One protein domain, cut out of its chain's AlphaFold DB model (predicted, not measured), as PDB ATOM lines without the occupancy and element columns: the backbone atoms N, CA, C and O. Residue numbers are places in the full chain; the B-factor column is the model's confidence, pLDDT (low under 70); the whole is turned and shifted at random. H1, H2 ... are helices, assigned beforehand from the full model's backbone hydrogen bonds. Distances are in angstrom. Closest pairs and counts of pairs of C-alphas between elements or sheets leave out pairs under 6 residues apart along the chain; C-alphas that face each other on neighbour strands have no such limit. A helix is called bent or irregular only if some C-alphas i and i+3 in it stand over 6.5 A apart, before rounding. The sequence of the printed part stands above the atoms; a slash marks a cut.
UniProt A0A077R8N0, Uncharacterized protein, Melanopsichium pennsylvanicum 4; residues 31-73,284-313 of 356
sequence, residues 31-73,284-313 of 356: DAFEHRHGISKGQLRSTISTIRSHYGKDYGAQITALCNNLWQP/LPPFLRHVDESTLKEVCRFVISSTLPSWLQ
ATOM      1  N   ASP A  31       3.335  29.883 -28.189       57.12
ATOM      2  CA  ASP A  31       2.767  29.051 -29.236       57.12
ATOM      3  C   ASP A  31       3.707  28.861 -30.437       57.12
ATOM      4  O   ASP A  31       3.773  27.772 -30.991       57.12
ATOM      5  N   ALA A  32       4.498  29.861 -30.848       63.19
ATOM      6  CA  ALA A  32       5.276  29.765 -32.091       63.19
ATOM      7  C   ALA A  32       6.470  28.795 -32.004       63.19
ATOM      8  O   ALA A  32       6.874  28.217 -33.018       63.19
ATOM      9  N   PHE A  33       7.044  28.626 -30.809       63.78
ATOM     10  CA  PHE A  33       8.158  27.702 -30.581       63.78
ATOM     11  C   PHE A  33       7.652  26.266 -30.408       63.78
ATOM     12  O   PHE A  33       8.163  25.348 -31.055       63.78
ATOM     13  N   GLU A  34       6.595  26.094 -29.608       71.25
ATOM     14  CA  GLU A  34       5.956  24.793 -29.394       71.25
ATOM     15  C   GLU A  34       5.410  24.211 -30.699       71.25
ATOM     16  O   GLU A  34       5.619  23.030 -30.978       71.25
ATOM     17  N   HIS A  35       4.823  25.042 -31.567       65.44
ATOM     18  CA  HIS A  35       4.237  24.559 -32.816       65.44
ATOM     19  C   HIS A  35       5.261  24.061 -33.847       65.44
ATOM     20  O   HIS A  35       4.902  23.272 -34.721       65.44
ATOM     21  N   ARG A  36       6.518  24.535 -33.787       70.00
ATOM     22  CA  ARG A  36       7.564  24.181 -34.767       70.00
ATOM     23  C   ARG A  36       8.410  22.986 -34.356       70.00
ATOM     24  O   ARG A  36       8.834  22.238 -35.232       70.00
ATOM     25  N   HIS A  37       8.663  22.826 -33.061       76.81
ATOM     26  CA  HIS A  37       9.583  21.803 -32.562       76.81
ATOM     27  C   HIS A  37       8.889  20.727 -31.726       76.81
ATOM     28  O   HIS A  37       9.511  19.715 -31.423       76.81
ATOM     29  N   GLY A  38       7.614  20.920 -31.362       86.44
ATOM     30  CA  GLY A  38       6.864  19.981 -30.522       86.44
ATOM     31  C   GLY A  38       7.401  19.863 -29.092       86.44
ATOM     32  O   GLY A  38       6.993  18.965 -28.364       86.44
ATOM     33  N   ILE A  39       8.324  20.744 -28.693       85.75
ATOM     34  CA  ILE A  39       9.008  20.722 -27.398       85.75
ATOM     35  C   ILE A  39       8.750  22.058 -26.712       85.75
ATOM     36  O   ILE A  39       9.004  23.125 -27.280       85.75
ATOM     37  N   SER A  40       8.266  22.004 -25.473       90.19
ATOM     38  CA  SER A  40       8.060  23.215 -24.679       90.19
ATOM     39  C   SER A  40       9.395  23.893 -24.358       90.19
ATOM     40  O   SER A  40      10.417  23.236 -24.119       90.19
ATOM     41  N   LYS A  41       9.404  25.231 -24.277       85.81
ATOM     42  CA  LYS A  41      10.601  25.988 -23.851       85.81
ATOM     43  C   LYS A  41      11.123  25.495 -22.490       85.81
ATOM     44  O   LYS A  41      12.334  25.478 -22.263       85.81
ATOM     45  N   GLY A  42      10.216  25.078 -21.603       90.31
ATOM     46  CA  GLY A  42      10.537  24.510 -20.293       90.31
ATOM     47  C   GLY A  42      11.300  23.189 -20.390       90.31
ATOM     48  O   GLY A  42      12.326  23.038 -19.728       90.31
ATOM     49  N   GLN A  43      10.863  22.275 -21.263       88.75
ATOM     50  CA  GLN A  43      11.574  21.019 -21.523       88.75
ATOM     51  C   GLN A  43      12.971  21.276 -22.086       88.75
ATOM     52  O   GLN A  43      13.936  20.755 -21.538       88.75
ATOM     53  N   LEU A  44      13.111  22.152 -23.087       88.81
ATOM     54  CA  LEU A  44      14.423  22.471 -23.658       88.81
ATOM     55  C   LEU A  44      15.389  23.032 -22.599       88.81
ATOM     56  O   LEU A  44      16.527  22.575 -22.490       88.81
ATOM     57  N   ARG A  45      14.936  23.999 -21.786       88.94
ATOM     58  CA  ARG A  45      15.752  24.583 -20.705       88.94
ATOM     59  C   ARG A  45      16.118  23.547 -19.641       88.94
ATOM     60  O   ARG A  45      17.265  23.531 -19.196       88.94
ATOM     61  N   SER A  46      15.177  22.682 -19.264       92.12
ATOM     62  CA  SER A  46      15.415  21.593 -18.312       92.12
ATOM     63  C   SER A  46      16.459  20.610 -18.845       92.12
ATOM     64  O   SER A  46      17.450  20.352 -18.165       92.12
ATOM     65  N   THR A  47      16.325  20.155 -20.094       91.06
ATOM     66  CA  THR A  47      17.279  19.244 -20.737       91.06
ATOM     67  C   THR A  47      18.672  19.861 -20.835       91.06
ATOM     68  O   THR A  47      19.644  19.227 -20.429       91.06
ATOM     69  N   ILE A  48      18.794  21.115 -21.291       90.88
ATOM     70  CA  ILE A  48      20.088  21.817 -21.353       90.88
ATOM     71  C   ILE A  48      20.717  21.932 -19.958       90.88
ATOM     72  O   ILE A  48      21.921  21.722 -19.811       90.88
ATOM     73  N   SER A  49      19.918  22.235 -18.929       91.69
ATOM     74  CA  SER A  49      20.389  22.321 -17.543       91.69
ATOM     75  C   SER A  49      20.925  20.979 -17.037       91.69
ATOM     76  O   SER A  49      22.034  20.924 -16.507       91.69
ATOM     77  N   THR A  50      20.198  19.884 -17.277       92.31
ATOM     78  CA  THR A  50      20.619  18.522 -16.906       92.31
ATOM     79  C   THR A  50      21.920  18.126 -17.600       92.31
ATOM     80  O   THR A  50      22.851  17.652 -16.951       92.31
ATOM     81  N   ILE A  51      22.028  18.387 -18.907       92.00
ATOM     82  CA  ILE A  51      23.237  18.112 -19.693       92.00
ATOM     83  C   ILE A  51      24.426  18.927 -19.160       92.00
ATOM     84  O   ILE A  51      25.521  18.394 -18.978       92.00
ATOM     85  N   ARG A  52      24.215  20.213 -18.863       93.19
ATOM     86  CA  ARG A  52      25.244  21.086 -18.281       93.19
ATOM     87  C   ARG A  52      25.680  20.611 -16.900       93.19
ATOM     88  O   ARG A  52      26.876  20.592 -16.628       93.19
ATOM     89  N   SER A  53      24.737  20.201 -16.056       94.81
ATOM     90  CA  SER A  53      25.034  19.666 -14.727       94.81
ATOM     91  C   SER A  53      25.843  18.372 -14.798       94.81
ATOM     92  O   SER A  53      26.706  18.161 -13.953       94.81
ATOM     93  N   HIS A  54      25.586  17.517 -15.792       93.81
ATOM     94  CA  HIS A  54      26.277  16.236 -15.922       93.81
ATOM     95  C   HIS A  54      27.694  16.380 -16.495       93.81
ATOM     96  O   HIS A  54      28.609  15.681 -16.067       93.81
ATOM     97  N   TYR A  55      27.897  17.272 -17.467       91.06
ATOM     98  CA  TYR A  55      29.213  17.462 -18.089       91.06
ATOM     99  C   TYR A  55      30.102  18.487 -17.372       91.06
ATOM    100  O   TYR A  55      31.307  18.536 -17.619       91.06
ATOM    101  N   GLY A  56      29.536  19.305 -16.481       94.50
ATOM    102  CA  GLY A  56      30.287  20.262 -15.676       94.50
ATOM    103  C   GLY A  56      31.117  21.225 -16.531       94.50
ATOM    104  O   GLY A  56      30.599  21.891 -17.431       94.50
ATOM    105  N   LYS A  57      32.421  21.307 -16.243       90.44
ATOM    106  CA  LYS A  57      33.353  22.216 -16.936       90.44
ATOM    107  C   LYS A  57      33.615  21.813 -18.391       90.44
ATOM    108  O   LYS A  57      33.899  22.684 -19.209       90.44
ATOM    109  N   ASP A  58      33.434  20.537 -18.729       92.31
ATOM    110  CA  ASP A  58      33.687  19.994 -20.069       92.31
ATOM    111  C   ASP A  58      32.437  19.995 -20.959       92.31
ATOM    112  O   ASP A  58      32.450  19.422 -22.052       92.31
ATOM    113  N   TYR A  59      31.363  20.667 -20.521       90.00
ATOM    114  CA  TYR A  59      30.097  20.766 -21.250       90.00
ATOM    115  C   TYR A  59      30.298  21.105 -22.726       90.00
ATOM    116  O   TYR A  59      29.756  20.407 -23.575       90.00
ATOM    117  N   GLY A  60      31.115  22.117 -23.040       88.19
ATOM    118  CA  GLY A  60      31.331  22.566 -24.417       88.19
ATOM    119  C   GLY A  60      31.964  21.504 -25.324       88.19
ATOM    120  O   GLY A  60      31.509  21.310 -26.450       88.19
ATOM    121  N   ALA A  61      32.978  20.783 -24.843       90.31
ATOM    122  CA  ALA A  61      33.651  19.756 -25.636       90.31
ATOM    123  C   ALA A  61      32.760  18.518 -25.821       90.31
ATOM    124  O   ALA A  61      32.623  18.010 -26.934       90.31
ATOM    125  N   GLN A  62      32.104  18.073 -24.745       93.31
ATOM    126  CA  GLN A  62      31.281  16.865 -24.771       93.31
ATOM    127  C   GLN A  62      29.984  17.059 -25.560       93.31
ATOM    128  O   GLN A  62      29.625  16.185 -26.348       93.31
ATOM    129  N   ILE A  63      29.318  18.216 -25.433       91.50
ATOM    130  CA  ILE A  63      28.116  18.504 -26.227       91.50
ATOM    131  C   ILE A  63      28.451  18.624 -27.713       91.50
ATOM    132  O   ILE A  63      27.711  18.120 -28.546       91.50
ATOM    133  N   THR A  64      29.600  19.213 -28.057       89.50
ATOM    134  CA  THR A  64      30.041  19.324 -29.454       89.50
ATOM    135  C   THR A  64      30.324  17.947 -30.048       89.50
ATOM    136  O   THR A  64      29.861  17.649 -31.145       89.50
ATOM    137  N   ALA A  65      31.022  17.075 -29.313       89.81
ATOM    138  CA  ALA A  65      31.266  15.700 -29.744       89.81
ATOM    139  C   ALA A  65      29.958  14.907 -29.910       89.81
ATOM    140  O   ALA A  65      29.771  14.231 -30.920       89.81
ATOM    141  N   LEU A  66      29.028  15.034 -28.956       90.31
ATOM    142  CA  LEU A  66      27.702  14.420 -29.033       90.31
ATOM    143  C   LEU A  66      26.950  14.889 -30.285       90.31
ATOM    144  O   LEU A  66      26.446  14.068 -31.048       90.31
ATOM    145  N   CYS A  67      26.913  16.200 -30.522       91.94
ATOM    146  CA  CYS A  67      26.205  16.777 -31.656       91.94
ATOM    147  C   CYS A  67      26.836  16.403 -32.993       91.94
ATOM    148  O   CYS A  67      26.100  16.085 -33.921       91.94
ATOM    149  N   ASN A  68      28.165  16.341 -33.074       89.12
ATOM    150  CA  ASN A  68      28.855  15.851 -34.263       89.12
ATOM    151  C   ASN A  68      28.505  14.386 -34.556       89.12
ATOM    152  O   ASN A  68      28.232  14.060 -35.703       89.12
ATOM    153  N   ASN A  69      28.434  13.520 -33.540       88.12
ATOM    154  CA  ASN A  69      28.036  12.118 -33.729       88.12
ATOM    155  C   ASN A  69      26.565  11.964 -34.151       88.12
ATOM    156  O   ASN A  69      26.239  11.057 -34.908       88.12
ATOM    157  N   LEU A  70      25.677  12.848 -33.686       87.12
ATOM    158  CA  LEU A  70      24.259  12.863 -34.078       87.12
ATOM    159  C   LEU A  70      24.020  13.438 -35.479       87.12
ATOM    160  O   LEU A  70      23.007  13.120 -36.101       87.12
ATOM    161  N   TRP A  71      24.894  14.338 -35.933       82.62
ATOM    162  CA  TRP A  71      24.737  15.079 -37.187       82.62
ATOM    163  C   TRP A  71      25.590  14.564 -38.331       82.62
ATOM    164  O   TRP A  71      25.317  14.938 -39.472       82.62
ATOM    165  N   GLN A  72      26.600  13.734 -38.067       78.06
ATOM    166  CA  GLN A  72      27.303  13.067 -39.147       78.06
ATOM    167  C   GLN A  72      26.269  12.249 -39.931       78.06
ATOM    168  O   GLN A  72      25.651  11.344 -39.361       78.06
ATOM    169  N   PRO A  73      26.025  12.581 -41.217       53.91
ATOM    170  CA  PRO A  73      25.231  11.711 -42.061       53.91
ATOM    171  C   PRO A  73      25.907  10.351 -41.995       53.91
ATOM    172  O   PRO A  73      27.136  10.287 -41.980       53.91
ATOM    173  N   LEU A 284      24.622   6.593 -26.438       87.56
ATOM    174  CA  LEU A 284      24.154   7.705 -25.638       87.56
ATOM    175  C   LEU A 284      24.476   7.407 -24.166       87.56
ATOM    176  O   LEU A 284      24.203   6.292 -23.688       87.56
ATOM    177  N   PRO A 285      25.033   8.391 -23.436       86.38
ATOM    178  CA  PRO A 285      25.178   8.306 -21.994       86.38
ATOM    179  C   PRO A 285      23.863   7.860 -21.340       86.38
ATOM    180  O   PRO A 285      22.798   8.277 -21.805       86.38
ATOM    181  N   PRO A 286      23.894   7.056 -20.262       88.94
ATOM    182  CA  PRO A 286      22.685   6.490 -19.660       88.94
ATOM    183  C   PRO A 286      21.596   7.529 -19.357       88.94
ATOM    184  O   PRO A 286      20.424   7.278 -19.613       88.94
ATOM    185  N   PHE A 287      21.986   8.726 -18.910       90.19
ATOM    186  CA  PHE A 287      21.061   9.814 -18.579       90.19
ATOM    187  C   PHE A 287      20.369  10.452 -19.798       90.19
ATOM    188  O   PHE A 287      19.312  11.057 -19.647       90.19
ATOM    189  N   LEU A 288      20.933  10.309 -21.003       92.06
ATOM    190  CA  LEU A 288      20.345  10.808 -22.252       92.06
ATOM    191  C   LEU A 288      19.437   9.791 -22.938       92.06
ATOM    192  O   LEU A 288      18.712  10.160 -23.852       92.06
ATOM    193  N   ARG A 289      19.426   8.530 -22.488       92.12
ATOM    194  CA  ARG A 289      18.585   7.479 -23.088       92.12
ATOM    195  C   ARG A 289      17.086   7.722 -22.908       92.12
ATOM    196  O   ARG A 289      16.294   7.130 -23.626       92.12
ATOM    197  N   HIS A 290      16.710   8.573 -21.955       92.12
ATOM    198  CA  HIS A 290      15.323   8.963 -21.699       92.12
ATOM    199  C   HIS A 290      14.905  10.240 -22.440       92.12
ATOM    200  O   HIS A 290      13.749  10.640 -22.345       92.12
ATOM    201  N   VAL A 291      15.836  10.911 -23.124       91.81
ATOM    202  CA  VAL A 291      15.548  12.115 -23.904       91.81
ATOM    203  C   VAL A 291      15.257  11.690 -25.335       91.81
ATOM    204  O   VAL A 291      16.078  11.014 -25.953       91.81
ATOM    205  N   ASP A 292      14.111  12.109 -25.868       93.31
ATOM    206  CA  ASP A 292      13.757  11.824 -27.256       93.31
ATOM    207  C   ASP A 292      14.827  12.346 -28.222       93.31
ATOM    208  O   ASP A 292      15.358  13.452 -28.067       93.31
ATOM    209  N   GLU A 293      15.111  11.570 -29.267       90.69
ATOM    210  CA  GLU A 293      16.113  11.916 -30.280       90.69
ATOM    211  C   GLU A 293      15.813  13.270 -30.949       90.69
ATOM    212  O   GLU A 293      16.730  14.032 -31.255       90.69
ATOM    213  N   SER A 294      14.532  13.612 -31.130       90.44
ATOM    214  CA  SER A 294      14.088  14.917 -31.641       90.44
ATOM    215  C   SER A 294      14.504  16.067 -30.721       90.44
ATOM    216  O   SER A 294      15.038  17.073 -31.191       90.44
ATOM    217  N   THR A 295      14.337  15.892 -29.409       90.56
ATOM    218  CA  THR A 295      14.761  16.863 -28.395       90.56
ATOM    219  C   THR A 295      16.270  17.017 -28.397       90.56
ATOM    220  O   THR A 295      16.783  18.135 -28.379       90.56
ATOM    221  N   LEU A 296      16.994  15.903 -28.499       92.25
ATOM    222  CA  LEU A 296      18.449  15.908 -28.557       92.25
ATOM    223  C   LEU A 296      18.972  16.622 -29.817       92.25
ATOM    224  O   LEU A 296      19.887  17.443 -29.735       92.25
ATOM    225  N   LYS A 297      18.350  16.369 -30.977       91.00
ATOM    226  CA  LYS A 297      18.659  17.059 -32.238       91.00
ATOM    227  C   LYS A 297      18.412  18.558 -32.138       91.00
ATOM    228  O   LYS A 297      19.242  19.322 -32.625       91.00
ATOM    229  N   GLU A 298      17.328  18.980 -31.491       90.00
ATOM    230  CA  GLU A 298      17.005  20.399 -31.331       90.00
ATOM    231  C   GLU A 298      17.958  21.108 -30.361       90.00
ATOM    232  O   GLU A 298      18.439  22.202 -30.659       90.00
ATOM    233  N   VAL A 299      18.335  20.453 -29.255       90.38
ATOM    234  CA  VAL A 299      19.400  20.937 -28.359       90.38
ATOM    235  C   VAL A 299      20.703  21.114 -29.134       90.38
ATOM    236  O   VAL A 299      21.339  22.162 -29.035       90.38
ATOM    237  N   CYS A 300      21.082  20.134 -29.955       91.25
ATOM    238  CA  CYS A 300      22.278  20.231 -30.785       91.25
ATOM    239  C   CYS A 300      22.207  21.359 -31.809       91.25
ATOM    240  O   CYS A 300      23.174  22.098 -31.980       91.25
ATOM    241  N   ARG A 301      21.046  21.551 -32.437       88.62
ATOM    242  CA  ARG A 301      20.797  22.662 -33.357       88.62
ATOM    243  C   ARG A 301      20.985  24.005 -32.668       88.62
ATOM    244  O   ARG A 301      21.649  24.882 -33.219       88.62
ATOM    245  N   PHE A 302      20.441  24.145 -31.462       87.00
ATOM    246  CA  PHE A 302      20.555  25.353 -30.657       87.00
ATOM    247  C   PHE A 302      22.009  25.625 -30.259       87.00
ATOM    248  O   PHE A 302      22.507  26.727 -30.473       87.00
ATOM    249  N   VAL A 303      22.715  24.608 -29.754       86.50
ATOM    250  CA  VAL A 303      24.123  24.722 -29.350       86.50
ATOM    251  C   VAL A 303      25.007  25.085 -30.545       86.50
ATOM    252  O   VAL A 303      25.752  26.059 -30.466       86.50
ATOM    253  N   ILE A 304      24.872  24.403 -31.684       85.88
ATOM    254  CA  ILE A 304      25.649  24.726 -32.889       85.88
ATOM    255  C   ILE A 304      25.328  26.149 -33.364       85.88
ATOM    256  O   ILE A 304      26.243  26.949 -33.560       85.88
ATOM    257  N   SER A 305      24.045  26.508 -33.464       83.81
ATOM    258  CA  SER A 305      23.622  27.840 -33.922       83.81
ATOM    259  C   SER A 305      24.142  28.956 -33.018       83.81
ATOM    260  O   SER A 305      24.529  30.020 -33.492       83.81
ATOM    261  N   SER A 306      24.206  28.705 -31.715       80.00
ATOM    262  CA  SER A 306      24.741  29.660 -30.749       80.00
ATOM    263  C   SER A 306      26.268  29.784 -30.774       80.00
ATOM    264  O   SER A 306      26.802  30.821 -30.388       80.00
ATOM    265  N   THR A 307      26.970  28.753 -31.256       73.69
ATOM    266  CA  THR A 307      28.432  28.767 -31.419       73.69
ATOM    267  C   THR A 307      28.890  29.365 -32.742       73.69
ATOM    268  O   THR A 307      30.050  29.761 -32.861       73.69
ATOM    269  N   LEU A 308      27.996  29.467 -33.732       71.69
ATOM    270  CA  LEU A 308      28.296  30.147 -34.983       71.69
ATOM    271  C   LEU A 308      28.512  31.645 -34.716       71.69
ATOM    272  O   LEU A 308      27.738  32.253 -33.970       71.69
ATOM    273  N   PRO A 309      29.542  32.265 -35.318       55.56
ATOM    274  CA  PRO A 309      29.740  33.702 -35.206       55.56
ATOM    275  C   PRO A 309      28.496  34.437 -35.721       55.56
ATOM    276  O   PRO A 309      27.820  33.961 -36.628       55.56
ATOM    277  N   SER A 310      28.187  35.602 -35.150       55.50
ATOM    278  CA  SER A 310      26.921  36.328 -35.366       55.50
ATOM    279  C   SER A 310      26.572  36.620 -36.833       55.50
ATOM    280  O   SER A 310      25.401  36.793 -37.152       55.50
ATOM    281  N   TRP A 311      27.557  36.642 -37.734       54.56
ATOM    282  CA  TRP A 311      27.358  36.801 -39.180       54.56
ATOM    283  C   TRP A 311      26.918  35.510 -39.900       54.56
ATOM    284  O   TRP A 311      26.387  35.584 -41.004       54.56
ATOM    285  N   LEU A 312      27.117  34.343 -39.276       42.72
ATOM    286  CA  LEU A 312      26.622  33.026 -39.703       42.72
ATOM    287  C   LEU A 312      25.367  32.586 -38.942       42.72
ATOM    288  O   LEU A 312      24.726  31.611 -39.333       42.72
ATOM    289  N   GLN A 313      25.010  33.277 -37.856       49.19
ATOM    290  CA  GLN A 313      23.735  33.042 -37.195       49.19
ATOM    291  C   GLN A 313      22.616  33.435 -38.166       49.19
ATOM    292  O   GLN A 313      22.687  34.514 -38.763       49.19
TER     293      GLN A 313
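What this domain is: This is residues 31 to 73 and 284 to 313 of the 356 residues of an uncharacterized protein of Melanopsichium pennsylvanicum 4 (UniProt A0A077R8N0). One long helix, H2, is sharply bent into two arms, H2a and H2b, that make a V, and a second helix, H3, runs through the gap between the arms, crossing both at a large angle, with its residue Cys 300 packed on H2b at Cys 67 and its residue Val 299 near Leu 44 of H2a. The short helix H1 sits at the beginning of H2a, beyond the V. The printed part has 73 residues with three named helices, H1, H2 and H3 in that order, and no named strand; its class is all helix. The whole is compact, with a radius of gyration of the C-alphas of 12.5 A, and the C-alphas span 33 by 33 by 26 A.

How they stand to each other: H1, residues 31 to 37, is close to but not clearly touching H2a, residues 41 to 54; their closest C-alphas, those of Glu 34 and Lys 41, are 7.3 A apart. The two run the same way at a steep tilt of 53 degrees. H2a is the first arm of H2, residues 41 to 71, which by its hydrogen bonds was assigned as one helix but is bent: C-alphas 54 and 57 are 9.3 A apart. The second arm, H2b, residues 57 to 71, runs the opposite way to H2a at a steep tilt of 61 degrees. H2b is itself irregular, with C-alphas 57 and 60 at 7.8 A, and its line is a rough one. H2b and H1 are apart. H3, residues 293 to 307, touches H2b with 6 pairs of C-alphas within 8 A, the closest being those of Cys 67 and Cys 300 at 5.3 A. These two run opposite ways at a steep tilt of 62 degrees. H3 only just touches H2a, with 3 pairs within 8 A, through residues 295 to 299 of H3 and 44 to 48 of H2a alone; the closest C-alphas, those of Leu 44 and Val 299, are 7.0 A apart, and the lines are about perpendicular at 78 degrees. In H2a and H3 every O i to N i+4 pair is within hydrogen-bond range, against 2 of 3 in H1 and 10 of 11 in H2b.

Where its parts are: H1 begins at C-alpha 31 (2.767, 29.051, -29.236) and measures 10.5 A. H2a measures 20.1 A from C-alpha 41 to C-alpha 54, and H2b 23.1 A from C-alpha 57 (33.353, 22.216, -16.936) to C-alpha 71. H3 measures 20.9 A and ends at C-alpha 307 (28.432, 28.767, -31.419).

The domain as a whole: The two C-alphas farthest apart, those of Pro 286 and Trp 311, are 36.4 A apart. The link from H1 to H2 is tight. Residues 74 to 283 are not printed, and C-alphas 73 and 284 across this cut are 16.9 A apart. Mean pLDDT of the printed part is 83.9; it is under 70 at residues 31 to 33, 35, 73 and 309 to 313.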